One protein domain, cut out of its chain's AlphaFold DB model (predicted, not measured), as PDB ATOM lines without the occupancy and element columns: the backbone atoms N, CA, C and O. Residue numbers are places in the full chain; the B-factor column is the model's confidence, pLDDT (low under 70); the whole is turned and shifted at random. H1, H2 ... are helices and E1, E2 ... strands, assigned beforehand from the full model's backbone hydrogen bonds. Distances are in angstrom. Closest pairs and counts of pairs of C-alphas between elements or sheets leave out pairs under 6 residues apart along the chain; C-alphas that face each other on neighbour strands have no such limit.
ATOM      1  N   LEU A  59     268.001 218.211 380.462       96.06
ATOM      2  CA  LEU A  59     267.464 216.859 380.592       96.06
ATOM      3  C   LEU A  59     266.770 216.381 379.303       96.06
ATOM      4  O   LEU A  59     266.861 215.198 378.967       96.06
ATOM      5  N   ASP A  60     266.151 217.282 378.534       95.62
ATOM      6  CA  ASP A  60     265.552 216.934 377.240       95.62
ATOM      7  C   ASP A  60     266.617 216.570 376.193       95.62
ATOM      8  O   ASP A  60     266.428 215.597 375.464       95.62
ATOM      9  N   LEU A  61     267.767 217.267 376.153       94.75
ATOM     10  CA  LEU A  61     268.904 216.886 375.290       94.75
ATOM     11  C   LEU A  61     269.361 215.449 375.564       94.75
ATOM     12  O   LEU A  61     269.564 214.664 374.631       94.75
ATOM     13  N   PHE A  62     269.504 215.107 376.847       96.56
ATOM     14  CA  PHE A  62     269.884 213.769 377.291       96.56
ATOM     15  C   PHE A  62     268.848 212.719 376.860       96.56
ATOM     16  O   PHE A  62     269.197 211.728 376.216       96.56
ATOM     17  N   ASN A  63     267.566 212.960 377.158       96.19
ATOM     18  CA  ASN A  63     266.471 212.037 376.844       96.19
ATOM     19  C   ASN A  63     266.297 211.824 375.331       96.19
ATOM     20  O   ASN A  63     266.135 210.689 374.879       96.19
ATOM     21  N   ALA A  64     266.380 212.898 374.542       95.62
ATOM     22  CA  ALA A  64     266.271 212.865 373.085       95.62
ATOM     23  C   ALA A  64     267.535 212.329 372.384       95.62
ATOM     24  O   ALA A  64     267.503 212.086 371.175       95.62
ATOM     25  N   LYS A  65     268.645 212.142 373.117       95.62
ATOM     26  CA  LYS A  65     269.974 211.789 372.584       95.62
ATOM     27  C   LYS A  65     270.428 212.759 371.489       95.62
ATOM     28  O   LYS A  65     270.889 212.352 370.419       95.62
ATOM     29  N   LYS A  66     270.282 214.055 371.766       96.44
ATOM     30  CA  LYS A  66     270.686 215.151 370.882       96.44
ATOM     31  C   LYS A  66     271.780 215.996 371.522       96.44
ATOM     32  O   LYS A  66     271.936 216.022 372.739       96.44
ATOM     33  N   MET A  67     272.501 216.733 370.689       96.81
ATOM     34  CA  MET A  67     273.362 217.842 371.093       96.81
ATOM     35  C   MET A  67     272.837 219.138 370.495       96.81
ATOM     36  O   MET A  67     272.253 219.140 369.410       96.81
ATOM     37  N   TYR A  68     273.100 220.245 371.173       96.12
ATOM     38  CA  TYR A  68     272.880 221.579 370.643       96.12
ATOM     39  C   TYR A  68     274.140 222.020 369.895       96.12
ATOM     40  O   TYR A  68     275.189 222.248 370.501       96.12
ATOM     41  N   TYR A  69     274.059 222.072 368.566       96.19
ATOM     42  CA  TYR A  69     275.122 222.597 367.715       96.19
ATOM     43  C   TYR A  69     274.853 224.069 367.422       96.19
ATOM     44  O   TYR A  69     273.739 224.433 367.038       96.19
ATOM     45  N   VAL A  70     275.888 224.894 367.551       94.69
ATOM     46  CA  VAL A  70     275.835 226.325 367.251       94.69
ATOM     47  C   VAL A  70     277.005 226.697 366.353       94.69
ATOM     48  O   VAL A  70     278.145 226.339 366.635       94.69
ATOM     49  N   LYS A  71     276.744 227.466 365.299       94.94
ATOM     50  CA  LYS A  71     277.774 228.120 364.491       94.94
ATOM     51  C   LYS A  71     277.627 229.623 364.647       94.94
ATOM     52  O   LYS A  71     276.591 230.171 364.285       94.94
ATOM     53  N   ALA A  72     278.644 230.280 365.189       91.25
ATOM     54  CA  ALA A  72     278.595 231.692 365.535       91.25
ATOM     55  C   ALA A  72     279.716 232.507 364.889       91.25
ATOM     56  O   ALA A  72     280.827 232.016 364.678       91.25
ATOM     57  N   THR A  73     279.434 233.788 364.666       89.75
ATOM     58  CA  THR A  73     280.462 234.824 364.562       89.75
ATOM     59  C   THR A  73     280.653 235.426 365.947       89.75
ATOM     60  O   THR A  73     279.700 235.942 366.544       89.75
ATOM     61  N   ILE A  74     281.880 235.343 366.456       85.06
ATOM     62  CA  ILE A  74     282.298 235.961 367.713       85.06
ATOM     63  C   ILE A  74     283.287 237.096 367.445       85.06
ATOM     64  O   ILE A  74     283.990 237.078 366.435       85.06
ATOM     65  N   SER A  75     283.365 238.050 368.369       81.62
ATOM     66  CA  SER A  75     284.403 239.086 368.367       81.62
ATOM     67  C   SER A  75     285.489 238.738 369.385       81.62
ATOM     68  O   SER A  75     285.189 238.486 370.554       81.62
ATOM     69  N   GLU A  76     286.745 238.704 368.942       75.62
ATOM     70  CA  GLU A  76     287.924 238.417 369.763       75.62
ATOM     71  C   GLU A  76     289.059 239.371 369.377       75.62
ATOM     72  O   GLU A  76     289.421 239.471 368.208       75.62
ATOM     73  N   GLU A  77     289.570 240.135 370.349       78.44
ATOM     74  CA  GLU A  77     290.586 241.189 370.148       78.44
ATOM     75  C   GLU A  77     290.244 242.224 369.046       78.44
ATOM     76  O   GLU A  77     291.116 242.905 368.509       78.44
ATOM     77  N   GLY A  78     288.953 242.381 368.723       76.62
ATOM     78  CA  GLY A  78     288.463 243.262 367.658       76.62
ATOM     79  C   GLY A  78     288.417 242.627 366.262       76.62
ATOM     80  O   GLY A  78     288.057 243.311 365.305       76.62
ATOM     81  N   ALA A  79     288.741 241.337 366.132       82.19
ATOM     82  CA  ALA A  79     288.558 240.550 364.917       82.19
ATOM     83  C   ALA A  79     287.306 239.661 365.015       82.19
ATOM     84  O   ALA A  79     287.068 239.004 366.030       82.19
ATOM     85  N   GLU A  80     286.518 239.595 363.937       85.31
ATOM     86  CA  GLU A  80     285.445 238.604 363.810       85.31
ATOM     87  C   GLU A  80     286.044 237.224 363.480       85.31
ATOM     88  O   GLU A  80     286.711 237.060 362.456       85.31
ATOM     89  N   LYS A  81     285.773 236.214 364.315       87.12
ATOM     90  CA  LYS A  81     286.118 234.806 364.048       87.12
ATOM     91  C   LYS A  81     284.854 233.955 363.944       87.12
ATOM     92  O   LYS A  81     283.888 234.155 364.679       87.12
ATOM     93  N   THR A  82     284.865 232.969 363.044       90.94
ATOM     94  CA  THR A  82     283.826 231.926 363.029       90.94
ATOM     95  C   THR A  82     284.203 230.830 364.014       90.94
ATOM     96  O   THR A  82     285.312 230.293 363.954       90.94
ATOM     97  N   MET A  83     283.268 230.479 364.892       93.69
ATOM     98  CA  MET A  83     283.396 229.363 365.820       93.69
ATOM     99  C   MET A  83     282.205 228.417 365.718       93.69
ATOM    100  O   MET A  83     281.062 228.836 365.538       93.69
ATOM    101  N   GLU A  84     282.493 227.133 365.863       96.44
ATOM    102  CA  GLU A  84     281.510 226.066 365.978       96.44
ATOM    103  C   GLU A  84     281.532 225.501 367.396       96.44
ATOM    104  O   GLU A  84     282.593 225.325 368.004       96.44
ATOM    105  N   PHE A  85     280.344 225.215 367.914       96.69
ATOM    106  CA  PHE A  85     280.114 224.733 369.262       96.69
ATOM    107  C   PHE A  85     279.231 223.489 369.210       96.69
ATOM    108  O   PHE A  85     278.246 223.447 368.474       96.69
ATOM    109  N   TRP A  86     279.551 222.504 370.042       98.06
ATOM    110  CA  TRP A  86     278.707 221.342 370.306       98.06
ATOM    111  C   TRP A  86     278.500 221.270 371.809       98.06
ATOM    112  O   TRP A  86     279.475 221.208 372.557       98.06
ATOM    113  N   PHE A  87     277.250 221.307 372.248       97.50
ATOM    114  CA  PHE A  87     276.882 221.346 373.656       97.50
ATOM    115  C   PHE A  87     275.942 220.189 374.004       97.50
ATOM    116  O   PHE A  87     274.998 219.890 373.271       97.50
ATOM    117  N   TYR A  88     276.228 219.520 375.117       97.56
ATOM    118  CA  TYR A  88     275.523 218.331 375.581       97.56
ATOM    119  C   TYR A  88     275.455 218.295 377.110       97.56
ATOM    120  O   TYR A  88     276.314 218.857 377.789       97.56
ATOM    121  N   TYR A  89     274.477 217.572 377.648       97.75
ATOM    122  CA  TYR A  89     274.380 217.271 379.071       97.75
ATOM    123  C   TYR A  89     274.240 215.763 379.293       97.75
ATOM    124  O   TYR A  89     273.376 215.102 378.723       97.75
ATOM    125  N   ASP A  90     275.116 215.218 380.130       97.50
ATOM    126  CA  ASP A  90     275.164 213.810 380.497       97.50
ATOM    127  C   ASP A  90     274.538 213.614 381.882       97.50
ATOM    128  O   ASP A  90     275.221 213.682 382.908       97.50
ATOM    129  N   ALA A  91     273.226 213.367 381.911       96.19
ATOM    130  CA  ALA A  91     272.460 213.222 383.150       96.19
ATOM    131  C   ALA A  91     272.915 212.041 384.027       96.19
ATOM    132  O   ALA A  91     272.717 212.077 385.239       96.19
ATOM    133  N   ASN A  92     273.565 211.017 383.451       96.19
ATOM    134  CA  ASN A  92     274.111 209.891 384.219       96.19
ATOM    135  C   ASN A  92     275.326 210.300 385.066       96.19
ATOM    136  O   ASN A  92     275.564 209.719 386.121       96.19
ATOM    137  N   ASN A  93     276.103 211.276 384.586       96.38
ATOM    138  CA  ASN A  93     277.331 211.761 385.223       96.38
ATOM    139  C   ASN A  93     277.176 213.153 385.861       96.38
ATOM    140  O   ASN A  93     278.134 213.656 386.446       96.38
ATOM    141  N   ASN A  94     275.988 213.756 385.730       96.38
ATOM    142  CA  ASN A  94     275.681 215.146 386.059       96.38
ATOM    143  C   ASN A  94     276.720 216.129 385.486       96.38
ATOM    144  O   ASN A  94     277.317 216.932 386.206       96.38
ATOM    145  N   GLU A  95     276.991 215.996 384.183       97.69
ATOM    146  CA  GLU A  95     278.094 216.687 383.510       97.69
ATOM    147  C   GLU A  95     277.619 217.424 382.249       97.69
ATOM    148  O   GLU A  95     277.160 216.795 381.293       97.69
ATOM    149  N   GLN A  96     277.767 218.753 382.209       97.38
ATOM    150  CA  GLN A  96     277.672 219.505 380.951       97.38
ATOM    151  C   GLN A  96     278.984 219.340 380.175       97.38
ATOM    152  O   GLN A  96     280.070 219.390 380.756       97.38
ATOM    153  N   LYS A  97     278.894 219.182 378.855       98.00
ATOM    154  CA  LYS A  97     280.035 219.043 377.946       98.00
ATOM    155  C   LYS A  97     279.889 220.056 376.819       98.00
ATOM    156  O   LYS A  97     278.880 220.058 376.116       98.00
ATOM    157  N   MET A  98     280.902 220.893 376.618       97.88
ATOM    158  CA  MET A  98     280.992 221.804 375.480       97.88
ATOM    159  C   MET A  98     282.275 221.539 374.702       97.88
ATOM    160  O   MET A  98     283.354 221.504 375.280       97.88
ATOM    161  N   ARG A  99     282.176 221.404 373.384       97.50
ATOM    162  CA  ARG A  99     283.309 221.480 372.463       97.50
ATOM    163  C   ARG A  99     283.207 222.792 371.709       97.50
ATOM    164  O   ARG A  99     282.144 223.103 371.188       97.50
ATOM    165  N   MET A 100     284.312 223.512 371.612       95.25
ATOM    166  CA  MET A 100     284.469 224.729 370.827       95.25
ATOM    167  C   MET A 100     285.588 224.505 369.810       95.25
ATOM    168  O   MET A 100     286.637 223.967 370.165       95.25
ATOM    169  N   GLN A 101     285.386 224.918 368.562       95.25
ATOM    170  CA  GLN A 101     286.422 224.916 367.528       95.25
ATOM    171  C   GLN A 101     286.347 226.205 366.710       95.25
ATOM    172  O   GLN A 101     285.256 226.639 366.344       95.25
ATOM    173  N   ASN A 102     287.497 226.797 366.390       91.62
ATOM    174  CA  ASN A 102     287.577 227.917 365.450       91.62
ATOM    175  C   ASN A 102     288.115 227.483 364.074       91.62
ATOM    176  O   ASN A 102     288.598 226.363 363.881       91.62
ATOM    177  N   SER A 103     288.041 228.397 363.107       88.75
ATOM    178  CA  SER A 103     288.543 228.199 361.739       88.75
ATOM    179  C   SER A 103     290.058 227.972 361.633       88.75
ATOM    180  O   SER A 103     290.523 227.503 360.599       88.75
ATOM    181  N   GLU A 104     290.825 228.296 362.677       87.88
ATOM    182  CA  GLU A 104     292.282 228.103 362.744       87.88
ATOM    183  C   GLU A 104     292.664 226.690 363.231       87.88
ATOM    184  O   GLU A 104     293.826 226.298 363.156       87.88
ATOM    185  N   GLY A 105     291.685 225.886 363.669       88.81
ATOM    186  CA  GLY A 105     291.905 224.520 364.150       88.81
ATOM    187  C   GLY A 105     292.284 224.434 365.630       88.81
ATOM    188  O   GLY A 105     292.721 223.372 366.083       88.81
ATOM    189  N   GLU A 106     292.103 225.517 366.388       91.94
ATOM    190  CA  GLU A 106     292.115 225.479 367.849       91.94
ATOM    191  C   GLU A 106     290.855 224.765 368.344       91.94
ATOM    192  O   GLU A 106     289.755 224.988 367.829       91.94
ATOM    193  N   VAL A 107     291.013 223.891 369.341       94.75
ATOM    194  CA  VAL A 107     289.906 223.133 369.935       94.75
ATOM    195  C   VAL A 107     289.968 223.250 371.450       94.75
ATOM    196  O   VAL A 107     291.014 223.022 372.057       94.75
ATOM    197  N   VAL A 108     288.825 223.559 372.059       94.81
ATOM    198  CA  VAL A 108     288.640 223.550 373.512       94.81
ATOM    199  C   VAL A 108     287.479 222.621 373.847       94.81
ATOM    200  O   VAL A 108     286.400 222.754 373.278       94.81
ATOM    201  N   ILE A 109     287.679 221.690 374.776       97.50
ATOM    202  CA  ILE A 109     286.611 220.874 375.362       97.50
ATOM    203  C   ILE A 109     286.478 221.271 376.828       97.50
ATOM    204  O   ILE A 109     287.441 221.169 377.578       97.50
ATOM    205  N   ILE A 110     285.293 221.700 377.243       97.12
ATOM    206  CA  ILE A 110     284.956 222.074 378.617       97.12
ATOM    207  C   ILE A 110     283.995 221.028 379.172       97.12
ATOM    208  O   ILE A 110     283.024 220.658 378.512       97.12
ATOM    209  N   LYS A 111     284.266 220.554 380.387       97.44
ATOM    210  CA  LYS A 111     283.395 219.653 381.145       97.44
ATOM    211  C   LYS A 111     283.092 220.285 382.497       97.44
ATOM    212  O   LYS A 111     284.021 220.567 383.250       97.44
ATOM    213  N   HIS A 112     281.816 220.521 382.783       96.81
ATOM    214  CA  HIS A 112     281.322 221.013 384.069       96.81
ATOM    215  C   HIS A 112     280.641 219.857 384.788       96.81
ATOM    216  O   HIS A 112     279.529 219.480 384.419       96.81
ATOM    217  N   LYS A 113     281.313 219.274 385.784       97.31
ATOM    218  CA  LYS A 113     280.780 218.159 386.569       97.31
ATOM    219  C   LYS A 113     280.274 218.644 387.924       97.31
ATOM    220  O   LYS A 113     281.028 219.277 388.666       97.31
ATOM    221  N   TYR A 114     279.027 218.311 388.238       95.44
ATOM    222  CA  TYR A 114     278.312 218.765 389.428       95.44
ATOM    223  C   TYR A 114     278.152 217.612 390.433       95.44
ATOM    224  O   TYR A 114     277.383 216.674 390.211       95.44
ATOM    225  N   GLU A 115     278.873 217.678 391.554       94.38
ATOM    226  CA  GLU A 115     278.892 216.647 392.601       94.38
ATOM    227  C   GLU A 115     278.569 217.266 393.973       94.38
ATOM    228  O   GLU A 115     279.406 217.912 394.605       94.38
ATOM    229  N   GLY A 116     277.333 217.082 394.449       92.06
ATOM    230  CA  GLY A 116     276.859 217.706 395.691       92.06
ATOM    231  C   GLY A 116     276.904 219.235 395.602       92.06
ATOM    232  O   GLY A 116     276.311 219.814 394.699       92.06
ATOM    233  N   ASN A 117     277.642 219.879 396.510       94.38
ATOM    234  CA  ASN A 117     277.867 221.333 396.500       94.38
ATOM    235  C   ASN A 117     279.168 221.718 395.764       94.38
ATOM    236  O   ASN A 117     279.786 222.728 396.090       94.38
ATOM    237  N   THR A 118     279.645 220.901 394.820       94.81
ATOM    238  CA  THR A 118     280.913 221.135 394.110       94.81
ATOM    239  C   THR A 118     280.711 221.150 392.600       94.81
ATOM    240  O   THR A 118     280.226 220.173 392.030       94.81
ATOM    241  N   LEU A 119     281.167 222.220 391.946       95.25
ATOM    242  CA  LEU A 119     281.379 222.268 390.500       95.25
ATOM    243  C   LEU A 119     282.866 222.061 390.215       95.25
ATOM    244  O   LEU A 119     283.717 222.813 390.692       95.25
ATOM    245  N   THR A 120     283.185 221.048 389.415       96.00
ATOM    246  CA  THR A 120     284.516 220.859 388.833       96.00
ATOM    247  C   THR A 120     284.475 221.184 387.348       96.00
ATOM    248  O   THR A 120     283.823 220.484 386.573       96.00
ATOM    249  N   THR A 121     285.228 222.205 386.948       96.06
ATOM    250  CA  THR A 121     285.433 222.578 385.549       96.06
ATOM    251  C   THR A 121     286.754 221.996 385.068       96.06
ATOM    252  O   THR A 121     287.819 222.298 385.606       96.06
ATOM    253  N   THR A 122     286.697 221.144 384.046       95.94
ATOM    254  CA  THR A 122     287.886 220.603 383.375       95.94
ATOM    255  C   THR A 122     287.893 221.069 381.928       95.94
ATOM    256  O   THR A 122     286.983 220.751 381.165       95.94
ATOM    257  N   MET A 123     288.913 221.838 381.558       95.38
ATOM    258  CA  MET A 123     289.137 222.330 380.205       95.38
ATOM    259  C   MET A 123     290.301 221.578 379.568       95.38
ATOM    260  O   MET A 123     291.382 221.503 380.144       95.38
ATOM    261  N   TYR A 124     290.101 221.074 378.357       95.44
ATOM    262  CA  TYR A 124     291.134 220.489 377.514       95.44
ATOM    263  C   TYR A 124     291.349 221.391 376.311       95.44
ATOM    264  O   TYR A 124     290.402 221.663 375.575       95.44
ATOM    265  N   VAL A 125     292.579 221.845 376.098       94.06
ATOM    266  CA  VAL A 125     292.913 222.804 375.044       94.06
ATOM    267  C   VAL A 125     293.939 222.210 374.087       94.06
ATOM    268  O   VAL A 125     294.956 221.668 374.519       94.06
ATOM    269  N   LYS A 126     293.684 222.337 372.784       92.38
ATOM    270  CA  LYS A 126     294.557 221.884 371.700       92.38
ATOM    271  C   LYS A 126     294.780 222.996 370.681       92.38
ATOM    272  O   LYS A 126     293.848 223.710 370.320       92.38
ATOM    273  N   ASN A 127     296.025 223.106 370.216       84.75
ATOM    274  CA  ASN A 127     296.524 224.085 369.241       84.75
ATOM    275  C   ASN A 127     296.399 225.577 369.631       84.75
ATOM    276  O   ASN A 127     296.762 226.414 368.813       84.75
ATOM    277  N   ALA A 128     295.938 225.925 370.839       76.94
ATOM    278  CA  ALA A 128     295.662 227.320 371.194       76.94
ATOM    279  C   ALA A 128     296.922 228.200 371.300       76.94
ATOM    280  O   ALA A 128     297.814 227.946 372.121       76.94
ATOM    281  N   GLY A 129     296.955 229.279 370.518       64.31
ATOM    282  CA  GLY A 129     298.010 230.287 370.513       64.31
ATOM    283  C   GLY A 129     298.034 231.106 371.803       64.31
ATOM    284  O   GLY A 129     297.360 232.121 371.920       64.31
ATOM    285  N   GLY A 130     298.835 230.675 372.778       65.81
ATOM    286  CA  GLY A 130     299.003 231.371 374.061       65.81
ATOM    287  C   GLY A 130     299.270 230.442 375.245       65.81
ATOM    288  O   GLY A 130     299.825 230.874 376.255       65.81
ATOM    289  N   ILE A 131     298.951 229.151 375.117       70.44
ATOM    290  CA  ILE A 131     299.312 228.150 376.122       70.44
ATOM    291  C   ILE A 131     300.668 227.544 375.756       70.44
ATOM    292  O   ILE A 131     300.806 226.862 374.743       70.44
ATOM    293  N   ASN A 132     301.668 227.746 376.619       69.25
ATOM    294  CA  ASN A 132     302.960 227.060 376.531       69.25
ATOM    295  C   ASN A 132     302.795 225.580 376.911       69.25
ATOM    296  O   ASN A 132     303.099 225.170 378.033       69.25
ATOM    297  N   ALA A 133     302.274 224.785 375.978       73.38
ATOM    298  CA  ALA A 133     302.126 223.347 376.141       73.38
ATOM    299  C   ALA A 133     303.506 222.680 376.342       73.38
ATOM    300  O   ALA A 133     304.464 223.034 375.646       73.38
ATOM    301  N   PRO A 134     303.638 221.704 377.261       77.44
ATOM    302  CA  PRO A 134     304.853 220.902 377.375       77.44
ATOM    303  C   PRO A 134     305.215 220.212 376.050       77.44
ATOM    304  O   PRO A 134     304.345 219.906 375.231       77.44
ATOM    305  N   GLN A 135     306.497 219.908 375.843       77.19
ATOM    306  CA  GLN A 135     306.911 219.118 374.678       77.19
ATOM    307  C   GLN A 135     306.213 217.745 374.684       77.19
ATOM    308  O   GLN A 135     306.128 217.097 375.725       77.19
ATOM    309  N   ASN A 136     305.759 217.300 373.507       84.88
ATOM    310  CA  ASN A 136     304.981 216.069 373.280       84.88
ATOM    311  C   ASN A 136     303.547 216.064 373.852       84.88
ATOM    312  O   ASN A 136     302.982 214.988 374.059       84.88
ATOM    313  N   CYS A 137     302.958 217.239 374.087       88.75
ATOM    314  CA  CYS A 137     301.572 217.375 374.530       88.75
ATOM    315  C   CYS A 137     300.597 217.592 373.358       88.75
ATOM    316  O   CYS A 137     300.742 218.565 372.620       88.75
ATOM    317  N   ASP A 138     299.583 216.732 373.210       91.38
ATOM    318  CA  ASP A 138     298.493 216.916 372.236       91.38
ATOM    319  C   ASP A 138     297.357 217.785 372.795       91.38
ATOM    320  O   ASP A 138     296.684 218.488 372.038       91.38
ATOM    321  N   TRP A 139     297.140 217.711 374.112       94.31
ATOM    322  CA  TRP A 139     296.092 218.417 374.847       94.31
ATOM    323  C   TRP A 139     296.604 218.910 376.195       94.31
ATOM    324  O   TRP A 139     297.118 218.128 376.994       94.31
ATOM    325  N   VAL A 140     296.373 220.180 376.503       93.69
ATOM    326  CA  VAL A 140     296.624 220.733 377.833       93.69
ATOM    327  C   VAL A 140     295.343 220.659 378.659       93.69
ATOM    328  O   VAL A 140     294.328 221.223 378.261       93.69
ATOM    329  N   GLU A 141     295.386 219.973 379.801       94.25
ATOM    330  CA  GLU A 141     294.299 219.953 380.785       94.25
ATOM    331  C   GLU A 141     294.499 221.075 381.815       94.25
ATOM    332  O   GLU A 141     295.557 221.192 382.438       94.25
ATOM    333  N   ILE A 142     293.455 221.877 382.018       92.12
ATOM    334  CA  ILE A 142     293.325 222.866 383.087       92.12
ATOM    335  C   ILE A 142     292.106 222.457 383.909       92.12
ATOM    336  O   ILE A 142     291.008 222.319 383.370       92.12
ATOM    337  N   LYS A 143     292.287 222.270 385.217       93.31
ATOM    338  CA  LYS A 143     291.218 221.841 386.119       93.31
ATOM    339  C   LYS A 143     291.035 222.835 387.257       93.31
ATOM    340  O   LYS A 143     291.991 223.152 387.964       93.31
ATOM    341  N   THR A 144     289.802 223.280 387.457       92.69
ATOM    342  CA  THR A 144     289.386 224.121 388.578       92.69
ATOM    343  C   THR A 144     288.192 223.494 389.290       92.69
ATOM    344  O   THR A 144     287.432 222.709 388.722       92.69
ATOM    345  N   THR A 145     288.041 223.822 390.568       94.06
ATOM    346  CA  THR A 145     286.940 223.348 391.405       94.06
ATOM    347  C   THR A 145     286.471 224.507 392.273       94.06
ATOM    348  O   THR A 145     287.301 225.216 392.845       94.06
ATOM    349  N   GLN A 146     285.157 224.689 392.371       93.56
ATOM    350  CA  GLN A 146     284.517 225.706 393.198       93.56
ATOM    351  C   GLN A 146     283.345 225.110 393.984       93.56
ATOM    352  O   GLN A 146     282.714 224.142 393.550       93.56
ATOM    353  N   GLU A 147     283.064 225.696 395.144       95.50
ATOM    354  CA  GLU A 147     281.844 225.416 395.898       95.50
ATOM    355  C   GLU A 147     280.662 226.130 395.223       95.50
ATOM    356  O   GLU A 147     280.801 227.265 394.758       95.50
ATOM    357  N   ILE A 148     279.525 225.446 395.136       93.44
ATOM    358  CA  ILE A 148     278.275 225.923 394.527       93.44
ATOM    359  C   ILE A 148     277.127 225.845 395.532       93.44
ATOM    360  O   ILE A 148     277.239 225.198 396.579       93.44
ATOM    361  N   SER A 149     276.013 226.511 395.230       92.12
ATOM    362  CA  SER A 149     274.885 226.569 396.160       92.12
ATOM    363  C   SER A 149     274.232 225.187 396.329       92.12
ATOM    364  O   SER A 149     274.098 224.449 395.350       92.12
ATOM    365  N   PRO A 150     273.762 224.816 397.537       87.75
ATOM    366  CA  PRO A 150     272.978 223.597 397.714       87.75
ATOM    367  C   PRO A 150     271.740 223.612 396.805       87.75
ATOM    368  O   PRO A 150     270.930 224.532 396.891       87.75
ATOM    369  N   GLY A 151     271.597 222.594 395.955       86.69
ATOM    370  CA  GLY A 151     270.519 222.486 394.958       86.69
ATOM    371  C   GLY A 151     270.944 222.803 393.520       86.69
ATOM    372  O   GLY A 151     270.401 222.206 392.598       86.69
ATOM    373  N   GLU A 152     271.996 223.602 393.315       88.06
ATOM    374  CA  GLU A 152     272.457 224.036 391.982       88.06
ATOM    375  C   GLU A 152     272.835 222.847 391.070       88.06
ATOM    376  O   GLU A 152     272.548 222.839 389.874       88.06
ATOM    377  N   ALA A 153     273.387 221.779 391.660       88.81
ATOM    378  CA  ALA A 153     273.690 220.515 390.984       88.81
ATOM    379  C   ALA A 153     272.454 219.710 390.527       88.81
ATOM    380  O   ALA A 153     272.592 218.809 389.701       88.81
ATOM    381  N   GLU A 154     271.263 219.990 391.057       90.62
ATOM    382  CA  GLU A 154     270.000 219.402 390.596       90.62
ATOM    383  C   GLU A 154     269.279 220.347 389.628       90.62
ATOM    384  O   GLU A 154     268.810 219.900 388.579       90.62
ATOM    385  N   ASP A 155     269.269 221.649 389.928       91.75
ATOM    386  CA  ASP A 155     268.616 222.685 389.120       91.75
ATOM    387  C   ASP A 155     269.158 222.731 387.679       91.75
ATOM    388  O   ASP A 155     268.381 222.924 386.738       91.75
ATOM    389  N   VAL A 156     270.454 222.445 387.485       92.00
ATOM    390  CA  VAL A 156     271.122 222.372 386.168       92.00
ATOM    391  C   VAL A 156     270.390 221.473 385.158       92.00
ATOM    392  O   VAL A 156     270.370 221.765 383.966       92.00
ATOM    393  N   LYS A 157     269.705 220.413 385.613       92.56
ATOM    394  CA  LYS A 157     268.919 219.505 384.748       92.56
ATOM    395  C   LYS A 157     267.773 220.227 384.038       92.56
ATOM    396  O   LYS A 157     267.407 219.857 382.925       92.56
ATOM    397  N   SER A 158     267.217 221.242 384.697       94.88
ATOM    398  CA  SER A 158     266.096 222.053 384.220       94.88
ATOM    399  C   SER A 158     266.519 223.326 383.479       94.88
ATOM    400  O   SER A 158     265.659 224.032 382.955       94.88
ATOM    401  N   GLU A 159     267.825 223.618 383.405       94.75
ATOM    402  CA  GLU A 159     268.332 224.819 382.740       94.75
ATOM    403  C   GLU A 159     267.965 224.807 381.239       94.75
ATOM    404  O   GLU A 159     268.151 223.782 380.568       94.75
ATOM    405  N   PRO A 160     267.442 225.917 380.677       94.88
ATOM    406  CA  PRO A 160     267.178 226.016 379.249       94.88
ATOM    407  C   PRO A 160     268.461 225.866 378.428       94.88
ATOM    408  O   PRO A 160     269.455 226.552 378.673       94.88
ATOM    409  N   VAL A 161     268.428 225.018 377.396       92.81
ATOM    410  CA  VAL A 161     269.613 224.669 376.583       92.81
ATOM    411  C   VAL A 161     270.341 225.901 376.041       92.81
ATOM    412  O   VAL A 161     271.569 225.995 376.109       92.81
ATOM    413  N   GLY A 162     269.578 226.857 375.505       89.19
ATOM    414  CA  GLY A 162     270.122 228.075 374.912       89.19
ATOM    415  C   GLY A 162     270.761 229.026 375.925       89.19
ATOM    416  O   GLY A 162     271.631 229.804 375.539       89.19
ATOM    417  N   ASP A 163     270.370 228.961 377.197       91.19
ATOM    418  CA  ASP A 163     270.906 229.827 378.246       91.19
ATOM    419  C   ASP A 163     272.136 229.192 378.902       91.19
ATOM    420  O   ASP A 163     273.164 229.862 378.986       91.19
ATOM    421  N   ALA A 164     272.117 227.882 379.177       91.25
ATOM    422  CA  ALA A 164     273.301 227.121 379.597       91.25
ATOM    423  C   ALA A 164     274.474 227.269 378.609       91.25
ATOM    424  O   ALA A 164     275.631 227.496 378.990       91.25
ATOM    425  N   PHE A 165     274.158 227.211 377.308       90.94
ATOM    426  CA  PHE A 165     275.099 227.487 376.227       90.94
ATOM    427  C   PHE A 165     275.696 228.902 376.333       90.94
ATOM    428  O   PHE A 165     276.919 229.047 376.393       90.94
ATOM    429  N   LYS A 166     274.856 229.950 376.390       88.50
ATOM    430  CA  LYS A 166     275.316 231.351 376.469       88.50
ATOM    431  C   LYS A 166     276.143 231.608 377.725       88.50
ATOM    432  O   LYS A 166     277.172 232.276 377.623       88.50
ATOM    433  N   THR A 167     275.723 231.083 378.875       87.75
ATOM    434  CA  THR A 167     276.439 231.191 380.153       87.75
ATOM    435  C   THR A 167     277.849 230.628 380.014       87.75
ATOM    436  O   THR A 167     278.818 231.345 380.265       87.75
ATOM    437  N   THR A 168     277.977 229.397 379.510       86.25
ATOM    438  CA  THR A 168     279.280 228.744 379.311       86.25
ATOM    439  C   THR A 168     280.169 229.531 378.343       86.25
ATOM    440  O   THR A 168     281.326 229.797 378.658       86.25
ATOM    441  N   VAL A 169     279.648 229.968 377.190       86.06
ATOM    442  CA  VAL A 169     280.436 230.727 376.196       86.06
ATOM    443  C   VAL A 169     280.869 232.100 376.731       86.06
ATOM    444  O   VAL A 169     282.012 232.512 376.527       86.06
ATOM    445  N   THR A 170     280.001 232.779 377.489       84.50
ATOM    446  CA  THR A 170     280.302 234.088 378.098       84.50
ATOM    447  C   THR A 170     281.354 233.972 379.202       84.50
ATOM    448  O   THR A 170     282.242 234.819 379.292       84.50
ATOM    449  N   GLN A 171     281.326 232.900 380.005       82.19
ATOM    450  CA  GLN A 171     282.364 232.604 381.005       82.19
ATOM    451  C   GLN A 171     283.757 232.408 380.380       82.19
ATOM    452  O   GLN A 171     284.763 232.662 381.038       82.19
ATOM    453  N   GLN A 172     283.827 232.016 379.104       81.06
ATOM    454  CA  GLN A 172     285.069 231.914 378.325       81.06
ATOM    455  C   GLN A 172     285.485 233.240 377.659       81.06
ATOM    456  O   GLN A 172     286.363 233.254 376.796       81.06
ATOM    457  N   GLY A 173     284.839 234.356 378.016       79.06
ATOM    458  CA  GLY A 173     285.135 235.690 377.490       79.06
ATOM    459  C   GLY A 173     284.721 235.914 376.033       79.06
ATOM    460  O   GLY A 173     285.072 236.942 375.458       79.06
ATOM    461  N   LYS A 174     283.985 234.981 375.413       79.62
ATOM    462  CA  LYS A 174     283.568 235.083 374.009       79.62
ATOM    463  C   LYS A 174     282.210 235.783 373.905       79.62
ATOM    464  O   LYS A 174     281.227 235.340 374.496       79.62
ATOM    465  N   ILE A 175     282.137 236.849 373.108       75.88
ATOM    466  CA  ILE A 175     280.888 237.566 372.822       75.88
ATOM    467  C   ILE A 175     280.306 237.035 371.509       75.88
ATOM    468  O   ILE A 175     280.929 237.157 370.454       75.88
ATOM    469  N   VAL A 176     279.109 236.450 371.575       78.31
ATOM    470  CA  VAL A 176     278.373 235.925 370.414       78.31
ATOM    471  C   VAL A 176     277.536 237.042 369.789       78.31
ATOM    472  O   VAL A 176     276.570 237.501 370.394       78.31
ATOM    473  N   GLU A 177     277.875 237.465 368.568       77.31
ATOM    474  CA  GLU A 177     277.132 238.521 367.861       77.31
ATOM    475  C   GLU A 177     276.000 237.992 366.980       77.31
ATOM    476  O   GLU A 177     274.942 238.609 366.859       77.31
ATOM    477  N   LYS A 178     276.254 236.870 366.307       83.25
ATOM    478  CA  LYS A 178     275.330 236.190 365.397       83.25
ATOM    479  C   LYS A 178     275.569 234.699 365.515       83.25
ATOM    480  O   LYS A 178     276.726 234.289 365.602       83.25
ATOM    481  N   TYR A 179     274.511 233.902 365.467       86.00
ATOM    482  CA  TYR A 179     274.644 232.455 365.434       86.00
ATOM    483  C   TYR A 179     273.462 231.771 364.750       86.00
ATOM    484  O   TYR A 179     272.328 232.235 364.838       86.00
ATOM    485  N   GLU A 180     273.751 230.641 364.117       89.81
ATOM    486  CA  GLU A 180     272.782 229.632 363.699       89.81
ATOM    487  C   GLU A 180     272.846 228.481 364.708       89.81
ATOM    488  O   GLU A 180     273.944 228.086 365.114       89.81
ATOM    489  N   ALA A 181     271.704 227.931 365.119       91.00
ATOM    490  CA  ALA A 181     271.650 226.834 366.082       91.00
ATOM    491  C   ALA A 181     270.672 225.740 365.652       91.00
ATOM    492  O   ALA A 181     269.639 226.016 365.050       91.00
ATOM    493  N   LYS A 182     270.994 224.485 365.968       93.75
ATOM    494  CA  LYS A 182     270.141 223.325 365.675       93.75
ATOM    495  C   LYS A 182     270.452 222.154 366.597       93.75
ATOM    496  O   LYS A 182     271.573 222.011 367.088       93.75
ATOM    497  N   PHE A 183     269.478 221.270 366.763       94.56
ATOM    498  CA  PHE A 183     269.689 219.986 367.420       94.56
ATOM    499  C   PHE A 183     270.254 218.964 366.422       94.56
ATOM    500  O   PHE A 183     269.737 218.801 365.319       94.56
ATOM    501  N   VAL A 184     271.326 218.273 366.806       95.62
ATOM    502  CA  VAL A 184     271.992 217.227 366.006       95.62
ATOM    503  C   VAL A 184     272.058 215.918 366.792       95.62
ATOM    504  O   VAL A 184     271.919 215.930 368.014       95.62
ATOM    505  N   ASP A 185     272.238 214.786 366.111       97.00
ATOM    506  CA  ASP A 185     272.394 213.484 366.777       97.00
ATOM    507  C   ASP A 185     273.616 213.466 367.702       97.00
ATOM    508  O   ASP A 185     274.648 214.057 367.384       97.00
ATOM    509  N   LEU A 186     273.490 212.797 368.851       96.75
ATOM    510  CA  LEU A 186     274.557 212.693 369.842       96.75
ATOM    511  C   LEU A 186     275.775 211.920 369.322       96.75
ATOM    512  O   LEU A 186     275.695 210.722 369.052       96.75
ATOM    513  N   ASP A 187     276.921 212.597 369.311       97.75
ATOM    514  CA  ASP A 187     278.244 212.015 369.101       97.75
ATOM    515  C   ASP A 187     279.142 212.367 370.292       97.75
ATOM    516  O   ASP A 187     279.595 213.502 370.453       97.75
ATOM    517  N   LEU A 188     279.382 211.379 371.157       96.44
ATOM    518  CA  LEU A 188     280.210 211.552 372.349       96.44
ATOM    519  C   LEU A 188     281.709 211.657 372.029       96.44
ATOM    520  O   LEU A 188     282.443 212.217 372.846       96.44
TER     521      LEU A 188
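What this domain is: This is residues 59 to 188 of the 206 residues of an uncharacterized protein of Ferroglobus placidus (strain DSM 10642 / AEDII12DO) (UniProt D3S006). A single twisted sheet of seven strands curls round the helix H3, while H2 and H1 lie on the same face of the sheet. This makes two layers, helices on one face of a sheet, with no named helix on the other face. The printed part has 130 residues with three named helices and seven named strands, in the order H1 E1 E2 E3 E4 E5 E6 H2 H3 E7, a mixed class of helices and strands. The sheet runs E6 E5 E4 E3 E2 E1 E7, all antiparallel. The whole is compact, with a radius of gyration of the C-alphas of 15.0 A, and rounded, spanning 38 by 34 by 26 A.

How they stand to each other: H1, residues 59 to 64, is on the sheet at a height of 6.3 A, over none of its strands, but only just: 2 of its C-alphas fall on E1, residues 66 to 76. The closest C-alphas of H1 and E2, residues 79 to 90, are those of Phe 62 and Tyr 89, 6.0 A apart. E1 to E6 form a meander, each strand the antiparallel neighbour of the one before; its hairpins include E1 and E2, with N 70 and O 85 at 2.9 A. E3, residues 95 to 102, follows, with N 86 and O 99 at 2.9 A across E2 and E3. In E4, residues 107 to 115, N 110 and O 98 of E3 are 2.8 A apart. E5, residues 118 to 126, has N 122 and O 111 of E4 at 2.9 A. E6, residues 139 to 147, is an edge strand, with N 142 and O 123 of E5 at 2.8 A. H2, residues 152 to 158, is over E4 and only just over E3, on which 3 of its C-alphas fall; its closest C-alpha pair with E4 is Tyr 114 and Ala 153, 5.2 A. The sheet curls round H3, residues 161 to 171, whose closest C-alpha pair with E2 is Phe 87 and Phe 165, 6.9 A. E7, residues 175 to 185, is the other edge strand, with N 69 of E1 and O 182 at 2.9 A. Every O i to N i+4 pair is within hydrogen-bond range in H1 and H3; H2 has 1 of 3, and 3 of 4 O i to N i+3 pairs.

Where its parts are: H1 begins at C-alpha 59, (267.464, 216.859, 380.592). E1 is 29.0 A long and bends by 60 degrees at residue 73; E2, 33.7 A, bends by 52 degrees at residue 82. E3 spans 23.3 A, E4 26.0 A, E5 26.2 A and E6 26.4 A. H3, 15.7 A, begins at C-alpha 161, (269.613, 224.669, 376.583). E7, 26.2 A, bends by 85 degrees at residue 178 and ends at C-alpha 185, (272.394, 213.484, 366.777).

The domain as a whole: The two C-alphas farthest apart, those of Gln 135 and Ser 158, are 42.0 A apart. The printed part has no cut. The link E5 to E6, residues 127 to 138, is long; the others are tight. Mean pLDDT of the printed part is 90.7; residues 129, 130 and 132 are under 70.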